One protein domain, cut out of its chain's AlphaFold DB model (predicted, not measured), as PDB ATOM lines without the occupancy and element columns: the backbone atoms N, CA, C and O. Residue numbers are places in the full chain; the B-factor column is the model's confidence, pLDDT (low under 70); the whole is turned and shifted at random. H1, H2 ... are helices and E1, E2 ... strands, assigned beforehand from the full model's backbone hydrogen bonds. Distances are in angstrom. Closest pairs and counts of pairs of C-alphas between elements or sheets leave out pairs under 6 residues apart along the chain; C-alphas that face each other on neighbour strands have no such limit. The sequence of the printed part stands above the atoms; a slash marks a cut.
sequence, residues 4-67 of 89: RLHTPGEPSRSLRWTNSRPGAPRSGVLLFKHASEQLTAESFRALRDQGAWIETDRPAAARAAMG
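What this domain is: This is residues 4 to 67 of the 89 residues of an uncharacterized protein of Hansschlegelia zhihuaiae (UniProt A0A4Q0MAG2). A four-stranded antiparallel sheet curls like part of a barrel, with two short helices packed on it: H1 over the edge strand E4, and H2 beside the strands, near the edge strands E3 and E4. The long axis runs between the turns of two hairpins, from Gly 9 in the E1 to E2 turn to Gly 23 in the E2 to E3 turn. The printed part has 64 residues, with two named helices and four named strands in the order E1, E2, E3, H1, E4, H2; the sheet's order is E3, E2, E1, E4, and the class is mixed, helices and strands. It is compact, with a radius of gyration of the C-alphas of 11.5 A, yet elongated in outline, spanning 38 by 22 by 22 A.

Where its parts are: Find C-alpha 4 at (151.061, 206.659, 177.276), where strand E1, residues 4 to 6, begins. Strand E2, residues 13 to 18, runs 16.1 A, and strand E3, residues 29 to 32, runs 10.1 A. Look next at C-alpha 41 at (139.717, 216.331, 175.290); from there helix H1, residues 41 to 49, runs 12.3 A. Strand E4, residues 53 to 56, is 9.7 A long, and helix H2, residues 59 to 65, runs 9.8 A to C-alpha 65 at (137.593, 208.990, 177.225).

How they stand to each other: Begin with the sheet, strongly twisted but only just, its C-alphas up to 4.0 A off the best plane. E1, E2 and E3 form a meander, each strand the antiparallel neighbour of the one before, and E1 with E2 and E2 with E3 are hairpins. Between E1 and E2, N 13 and O 5 are 2.8 A apart, within hydrogen-bond range; between E2 and E3, N 16 and O 31 are 2.7 A apart. E2 is staggered, pairing with E1 over residues 13 to 14 and with E3 over 15 to 18. E4 is antiparallel to E1 at 157 degrees, with N 4 and O 55 at 2.9 A. Residues 30 to 31 of E3 also pair, antiparallel, with residues 38 to 39. H1 is on the sheet over E4, at a height of 9.2 A over the sheet, and runs along the strands, at 3 degrees to E4 on the local plane. H2 is on the sheet at a height of 7.3 A, over none of its strands, but only just, with 2 of its C-alphas falling on E3; the closest C-alphas of E3 and H2, Val 29 and Ala 65, are 5.0 A apart. H1 and H2 are close but not clearly touching, their closest C-alphas, Ala 41 and Ala 65, 7.9 A apart. In H1 and H2 every O i to N i+4 pair is within hydrogen-bond range.

The domain as a whole: The two C-alphas farthest apart, those of Gly 9 and Gly 23, are 38.3 A apart. The printed part has no cut, and no link is long. Mean pLDDT of the printed part is 78.0; look for values under 70 at residues 19 to 28 and 35 to 36.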
ATOM      1  N   ARG A   4     149.875 205.804 177.250       88.94
ATOM      2  CA  ARG A   4     151.061 206.659 177.276       88.94
ATOM      3  C   ARG A   4     150.862 207.794 176.290       88.94
ATOM      4  O   ARG A   4     150.517 207.561 175.141       88.94
ATOM      5  N   LEU A   5     151.039 209.013 176.777       89.00
ATOM      6  CA  LEU A   5     151.038 210.209 175.956       89.00
ATOM      7  C   LEU A   5     152.464 210.494 175.512       89.00
ATOM      8  O   LEU A   5     153.379 210.539 176.341       89.00
ATOM      9  N   HIS A   6     152.628 210.708 174.221       89.00
ATOM     10  CA  HIS A   6     153.872 211.142 173.622       89.00
ATOM     11  C   HIS A   6     153.663 212.544 173.075       89.00
ATOM     12  O   HIS A   6     152.722 212.760 172.317       89.00
ATOM     13  N   THR A   7     154.536 213.469 173.459       88.00
ATOM     14  CA  THR A   7     154.584 214.819 172.897       88.00
ATOM     15  C   THR A   7     155.976 215.015 172.292       88.00
ATOM     16  O   THR A   7     156.962 214.650 172.944       88.00
ATOM     17  N   PRO A   8     156.101 215.554 171.068       83.62
ATOM     18  CA  PRO A   8     157.403 215.831 170.471       83.62
ATOM     19  C   PRO A   8     158.263 216.734 171.365       83.62
ATOM     20  O   PRO A   8     157.810 217.773 171.834       83.62
ATOM     21  N   GLY A   9     159.511 216.332 171.617       81.69
ATOM     22  CA  GLY A   9     160.447 217.098 172.450       81.69
ATOM     23  C   GLY A   9     160.247 216.976 173.968       81.69
ATOM     24  O   GLY A   9     161.071 217.500 174.716       81.69
ATOM     25  N   GLU A  10     159.226 216.253 174.441       83.69
ATOM     26  CA  GLU A  10     158.981 216.015 175.870       83.69
ATOM     27  C   GLU A  10     159.090 214.525 176.243       83.69
ATOM     28  O   GLU A  10     158.855 213.637 175.416       83.69
ATOM     29  N   PRO A  11     159.410 214.201 177.511       85.00
ATOM     30  CA  PRO A  11     159.384 212.823 177.979       85.00
ATOM     31  C   PRO A  11     157.960 212.255 177.943       85.00
ATOM     32  O   PRO A  11     157.004 212.888 178.392       85.00
ATOM     33  N   SER A  12     157.824 211.011 177.478       86.25
ATOM     34  CA  SER A  12     156.525 210.341 177.410       86.25
ATOM     35  C   SER A  12     155.886 210.213 178.794       86.25
ATOM     36  O   SER A  12     156.500 209.730 179.752       86.25
ATOM     37  N   ARG A  13     154.615 210.599 178.900       88.56
ATOM     38  CA  ARG A  13     153.893 210.661 180.175       88.56
ATOM     39  C   ARG A  13     152.951 209.472 180.285       88.56
ATOM     40  O   ARG A  13     152.122 209.217 179.414       88.56
ATOM     41  N   SER A  14     153.066 208.720 181.377       88.94
ATOM     42  CA  SER A  14     152.161 207.596 181.629       88.94
ATOM     43  C   SER A  14     150.798 208.100 182.097       88.94
ATOM     44  O   SER A  14     150.707 208.877 183.046       88.94
ATOM     45  N   LEU A  15     149.744 207.590 181.475       86.81
ATOM     46  CA  LEU A  15     148.356 207.880 181.785       86.81
ATOM     47  C   LEU A  15     147.692 206.682 182.487       86.81
ATOM     48  O   LEU A  15     148.061 205.512 182.312       86.81
ATOM     49  N   ARG A  16     146.689 206.978 183.308       84.31
ATOM     50  CA  ARG A  16     145.797 206.023 183.962       84.31
ATOM     51  C   ARG A  16     144.368 206.362 183.584       84.31
ATOM     52  O   ARG A  16     143.923 207.485 183.761       84.31
ATOM     53  N   TRP A  17     143.634 205.359 183.134       78.44
ATOM     54  CA  TRP A  17     142.206 205.486 182.902       78.44
ATOM     55  C   TRP A  17     141.422 205.314 184.205       78.44
ATOM     56  O   TRP A  17     141.732 204.424 185.004       78.44
ATOM     57  N   THR A  18     140.411 206.155 184.417       74.69
ATOM     58  CA  THR A  18     139.484 206.047 185.549       74.69
ATOM     59  C   THR A  18     138.034 206.265 185.123       74.69
ATOM     60  O   THR A  18     137.730 207.128 184.303       74.69
ATOM     61  N   ASN A  19     137.122 205.506 185.729       68.19
ATOM     62  CA  ASN A  19     135.672 205.662 185.607       68.19
ATOM     63  C   ASN A  19     135.164 206.722 186.594       68.19
ATOM     64  O   ASN A  19     134.334 206.433 187.451       68.19
ATOM     65  N   SER A  20     135.692 207.942 186.558       54.88
ATOM     66  CA  SER A  20     135.327 208.942 187.570       54.88
ATOM     67  C   SER A  20     134.054 209.712 187.214       54.88
ATOM     68  O   SER A  20     134.091 210.934 187.214       54.88
ATOM     69  N   ARG A  21     132.932 209.019 186.951       49.34
ATOM     70  CA  ARG A  21     131.564 209.532 187.189       49.34
ATOM     71  C   ARG A  21     130.563 208.378 187.383       49.34
ATOM     72  O   ARG A  21     130.235 207.707 186.405       49.34
ATOM     73  N   PRO A  22     130.003 208.162 188.588       43.84
ATOM     74  CA  PRO A  22     128.775 207.384 188.721       43.84
ATOM     75  C   PRO A  22     127.632 208.147 188.024       43.84
ATOM     76  O   PRO A  22     127.295 209.257 188.422       43.84
ATOM     77  N   GLY A  23     127.078 207.581 186.946       49.00
ATOM     78  CA  GLY A  23     125.910 208.127 186.235       49.00
ATOM     79  C   GLY A  23     126.181 208.877 184.923       49.00
ATOM     80  O   GLY A  23     125.223 209.290 184.277       49.00
ATOM     81  N   ALA A  24     127.436 209.027 184.482       49.31
ATOM     82  CA  ALA A  24     127.722 209.540 183.137       49.31
ATOM     83  C   ALA A  24     127.839 208.376 182.135       49.31
ATOM     84  O   ALA A  24     128.533 207.395 182.425       49.31
ATOM     85  N   PRO A  25     127.191 208.445 180.960       46.50
ATOM     86  CA  PRO A  25     127.266 207.377 179.976       46.50
ATOM     87  C   PRO A  25     128.695 207.275 179.420       46.50
ATOM     88  O   PRO A  25     129.129 208.105 178.637       46.50
ATOM     89  N   ARG A  26     129.424 206.226 179.820       51.41
ATOM     90  CA  ARG A  26     130.585 205.641 179.110       51.41
ATOM     91  C   ARG A  26     131.834 206.504 178.849       51.41
ATOM     92  O   ARG A  26     132.764 205.991 178.234       51.41
ATOM     93  N   SER A  27     131.937 207.728 179.349       58.47
ATOM     94  CA  SER A  27     133.166 208.528 179.226       58.47
ATOM     95  C   SER A  27     134.057 208.348 180.457       58.47
ATOM     96  O   SER A  27     133.895 209.034 181.466       58.47
ATOM     97  N   GLY A  28     134.987 207.390 180.402       68.00
ATOM     98  CA  GLY A  28     136.113 207.365 181.345       68.00
ATOM     99  C   GLY A  28     136.999 208.603 181.162       68.00
ATOM    100  O   GLY A  28     136.862 209.312 180.176       68.00
ATOM    101  N   VAL A  29     137.911 208.892 182.086       73.38
ATOM    102  CA  VAL A  29     138.876 209.997 181.934       73.38
ATOM    103  C   VAL A  29     140.302 209.470 182.035       73.38
ATOM    104  O   VAL A  29     140.566 208.511 182.767       73.38
ATOM    105  N   LEU A  30     141.220 210.078 181.283       81.12
ATOM    106  CA  LEU A  30     142.650 209.796 181.363       81.12
ATOM    107  C   LEU A  30     143.303 210.789 182.330       81.12
ATOM    108  O   LEU A  30     143.197 212.000 182.170       81.12
ATOM    109  N   LEU A  31     143.966 210.266 183.354       81.50
ATOM    110  CA  LEU A  31     144.726 211.024 184.343       81.50
ATOM    111  C   LEU A  31     146.213 210.788 184.128       81.50
ATOM    112  O   LEU A  31     146.618 209.664 183.821       81.50
ATOM    113  N   PHE A  32     147.047 211.794 184.360       81.12
ATOM    114  CA  PHE A  32     148.484 211.567 184.440       81.12
ATOM    115  C   PHE A  32     148.808 210.724 185.683       81.12
ATOM    116  O   PHE A  32     148.300 210.955 186.771       81.12
ATOM    117  N   LYS A  33     149.655 209.695 185.554       77.12
ATOM    118  CA  LYS A  33     150.009 208.843 186.708       77.12
ATOM    119  C   LYS A  33     150.823 209.581 187.769       77.12
ATOM    120  O   LYS A  33     150.755 209.218 188.937       77.12
ATOM    121  N   HIS A  34     151.603 210.573 187.349       73.50
ATOM    122  CA  HIS A  34     152.537 211.314 188.200       73.50
ATOM    123  C   HIS A  34     152.113 212.766 188.441       73.50
ATOM    124  O   HIS A  34     152.837 213.513 189.089       73.50
ATOM    125  N   ALA A  35     150.945 213.163 187.939       66.19
ATOM    126  CA  ALA A  35     150.353 214.463 188.200       66.19
ATOM    127  C   ALA A  35     148.866 214.253 188.479       66.19
ATOM    128  O   ALA A  35     148.213 213.513 187.753       66.19
ATOM    129  N   SER A  36     148.300 214.921 189.483       66.44
ATOM    130  CA  SER A  36     146.846 214.896 189.744       66.44
ATOM    131  C   SER A  36     146.028 215.630 188.668       66.44
ATOM    132  O   SER A  36     144.894 216.032 188.909       66.44
ATOM    133  N   GLU A  37     146.614 215.835 187.493       80.44
ATOM    134  CA  GLU A  37     146.040 216.552 186.373       80.44
ATOM    135  C   GLU A  37     145.324 215.574 185.437       80.44
ATOM    136  O   GLU A  37     145.780 214.453 185.171       80.44
ATOM    137  N   GLN A  38     144.167 216.008 184.952       82.50
ATOM    138  CA  GLN A  38     143.368 215.272 183.991       82.50
ATOM    139  C   GLN A  38     143.760 215.682 182.575       82.50
ATOM    140  O   GLN A  38     143.751 216.864 182.244       82.50
ATOM    141  N   LEU A  39     144.017 214.697 181.715       84.25
ATOM    142  CA  LEU A  39     144.100 214.939 180.285       84.25
ATOM    143  C   LEU A  39     142.675 215.107 179.750       84.25
ATOM    144  O   LEU A  39     141.920 214.139 179.627       84.25
ATOM    145  N   THR A  40     142.286 216.351 179.489       81.62
ATOM    146  CA  THR A  40     140.985 216.668 178.888       81.62
ATOM    147  C   THR A  40     141.034 216.519 177.366       81.62
ATOM    148  O   THR A  40     142.104 216.582 176.756       81.62
ATOM    149  N   ALA A  41     139.862 216.358 176.744       80.25
ATOM    150  CA  ALA A  41     139.717 216.331 175.290       80.25
ATOM    151  C   ALA A  41     140.332 217.571 174.618       80.25
ATOM    152  O   ALA A  41     141.035 217.453 173.618       80.25
ATOM    153  N   GLU A  42     140.099 218.754 175.191       82.00
ATOM    154  CA  GLU A  42     140.608 220.029 174.680       82.00
ATOM    155  C   GLU A  42     142.135 220.106 174.775       82.00
ATOM    156  O   GLU A  42     142.801 220.358 173.771       82.00
ATOM    157  N   SER A  43     142.702 219.789 175.946       83.88
ATOM    158  CA  SER A  43     144.156 219.776 176.144       83.88
ATOM    159  C   SER A  43     144.843 218.797 175.197       83.88
ATOM    160  O   SER A  43     145.880 219.108 174.622       83.88
ATOM    161  N   PHE A  44     144.259 217.618 174.986       84.75
ATOM    162  CA  PHE A  44     144.810 216.663 174.036       84.75
ATOM    163  C   PHE A  44     144.693 217.119 172.591       84.75
ATOM    164  O   PHE A  44     145.632 216.900 171.843       84.75
ATOM    165  N   ARG A  45     143.596 217.765 172.181       83.38
ATOM    166  CA  ARG A  45     143.497 218.336 170.829       83.38
ATOM    167  C   ARG A  45     144.583 219.383 170.593       83.38
ATOM    168  O   ARG A  45     145.215 219.343 169.545       83.38
ATOM    169  N   ALA A  46     144.850 220.240 171.579       86.69
ATOM    170  CA  ALA A  46     145.939 221.214 171.513       86.69
ATOM    171  C   ALA A  46     147.325 220.548 171.436       86.69
ATOM    172  O   ALA A  46     148.197 221.016 170.710       86.69
ATOM    173  N   LEU A  47     147.536 219.447 172.161       86.69
ATOM    174  CA  LEU A  47     148.774 218.664 172.080       86.69
ATOM    175  C   LEU A  47     148.882 217.899 170.751       86.69
ATOM    176  O   LEU A  47     149.963 217.811 170.181       86.69
ATOM    177  N   ARG A  48     147.773 217.372 170.227       85.69
ATOM    178  CA  ARG A  48     147.703 216.668 168.939       85.69
ATOM    179  C   ARG A  48     148.056 217.598 167.783       85.69
ATOM    180  O   ARG A  48     148.763 217.176 166.880       85.69
ATOM    181  N   ASP A  49     147.617 218.854 167.838       85.50
ATOM    182  CA  ASP A  49     148.001 219.894 166.873       85.50
ATOM    183  C   ASP A  49     149.524 220.140 166.861       85.50
ATOM    184  O   ASP A  49     150.117 220.426 165.828       85.50
ATOM    185  N   GLN A  50     150.181 219.907 168.001       85.06
ATOM    186  CA  GLN A  50     151.640 219.937 168.153       85.06
ATOM    187  C   GLN A  50     152.315 218.590 167.822       85.06
ATOM    188  O   GLN A  50     153.517 218.439 168.035       85.06
ATOM    189  N   GLY A  51     151.566 217.602 167.323       85.81
ATOM    190  CA  GLY A  51     152.074 216.279 166.955       85.81
ATOM    191  C   GLY A  51     152.081 215.246 168.086       85.81
ATOM    192  O   GLY A  51     152.806 214.258 167.995       85.81
ATOM    193  N   ALA A  52     151.321 215.450 169.166       88.00
ATOM    194  CA  ALA A  52     151.198 214.450 170.225       88.00
ATOM    195  C   ALA A  52     150.298 213.268 169.828       88.00
ATOM    196  O   ALA A  52     149.282 213.438 169.150       88.00
ATOM    197  N   TRP A  53     150.618 212.077 170.343       89.81
ATOM    198  CA  TRP A  53     149.822 210.862 170.146       89.81
ATOM    199  C   TRP A  53     149.682 210.036 171.428       89.81
ATOM    200  O   TRP A  53     150.497 210.120 172.354       89.81
ATOM    201  N   ILE A  54     148.623 209.223 171.490       88.12
ATOM    202  CA  ILE A  54     148.387 208.273 172.584       88.12
ATOM    203  C   ILE A  54     148.700 206.854 172.114       88.12
ATOM    204  O   ILE A  54     148.011 206.293 171.265       88.12
ATOM    205  N   GLU A  55     149.686 206.236 172.753       88.81
ATOM    206  CA  GLU A  55     149.966 204.808 172.641       88.81
ATOM    207  C   GLU A  55     149.083 204.034 173.637       88.81
ATOM    208  O   GLU A  55     149.088 204.297 174.849       88.81
ATOM    209  N   THR A  56     148.285 203.087 173.135       86.38
ATOM    210  CA  THR A  56     147.422 202.241 173.971       86.38
ATOM    211  C   THR A  56     147.028 200.933 173.287       86.38
ATOM    212  O   THR A  56     146.803 200.886 172.082       86.38
ATOM    213  N   ASP A  57     146.847 199.881 174.088       83.75
ATOM    214  CA  ASP A  57     146.231 198.617 173.667       83.75
ATOM    215  C   ASP A  57     144.686 198.681 173.572       83.75
ATOM    216  O   ASP A  57     144.047 197.731 173.119       83.75
ATOM    217  N   ARG A  58     144.062 199.807 173.972       82.62
ATOM    218  CA  ARG A  58     142.596 200.012 173.965       82.62
ATOM    219  C   ARG A  58     142.190 201.327 173.283       82.62
ATOM    220  O   ARG A  58     141.668 202.228 173.949       82.62
ATOM    221  N   PRO A  59     142.354 201.446 171.954       81.19
ATOM    222  CA  PRO A  59     142.092 202.693 171.236       81.19
ATOM    223  C   PRO A  59     140.634 203.160 171.356       81.19
ATOM    224  O   PRO A  59     140.383 204.341 171.569       81.19
ATOM    225  N   ALA A  60     139.660 202.242 171.334       80.56
ATOM    226  CA  ALA A  60     138.245 202.591 171.502       80.56
ATOM    227  C   ALA A  60     137.941 203.225 172.874       80.56
ATOM    228  O   ALA A  60     137.162 204.171 172.967       80.56
ATOM    229  N   ALA A  61     138.583 202.737 173.941       78.44
ATOM    230  CA  ALA A  61     138.411 203.287 175.284       78.44
ATOM    231  C   ALA A  61     139.091 204.655 175.434       78.44
ATOM    232  O   ALA A  61     138.551 205.527 176.113       78.44
ATOM    233  N   ALA A  62     140.244 204.855 174.783       80.56
ATOM    234  CA  ALA A  62     140.896 206.158 174.715       80.56
ATOM    235  C   ALA A  62     140.028 207.171 173.955       80.56
ATOM    236  O   ALA A  62     139.762 208.238 174.493       80.56
ATOM    237  N   ARG A  63     139.488 206.822 172.779       82.50
ATOM    238  CA  ARG A  63     138.570 207.702 172.027       82.50
ATOM    239  C   ARG A  63     137.352 208.104 172.854       82.50
ATOM    240  O   ARG A  63     137.075 209.291 172.995       82.50
ATOM    241  N   ALA A  64     136.703 207.130 173.496       78.25
ATOM    242  CA  ALA A  64     135.563 207.385 174.376       78.25
ATOM    243  C   ALA A  64     135.919 208.294 175.568       78.25
ATOM    244  O   ALA A  64     135.108 209.129 175.971       78.25
ATOM    245  N   ALA A  65     137.127 208.151 176.124       76.81
ATOM    246  CA  ALA A  65     137.593 208.990 177.225       76.81
ATOM    247  C   ALA A  65     137.913 210.430 176.798       76.81
ATOM    248  O   ALA A  65     137.780 211.366 177.585       76.81
ATOM    249  N   MET A  66     138.309 210.594 175.541       77.31
ATOM    250  CA  MET A  66     138.668 211.872 174.939       77.31
ATOM    251  C   MET A  66     137.489 212.544 174.226       77.31
ATOM    252  O   MET A  66     137.677 213.590 173.613       77.31
ATOM    253  N   GLY A  67     136.282 211.968 174.304       75.19
ATOM    254  CA  GLY A  67     135.097 212.492 173.619       75.19
ATOM    255  C   GLY A  67     135.287 212.597 172.105       75.19
ATOM    256  O   GLY A  67     134.771 213.528 171.491       75.19
TER     257      GLY A  67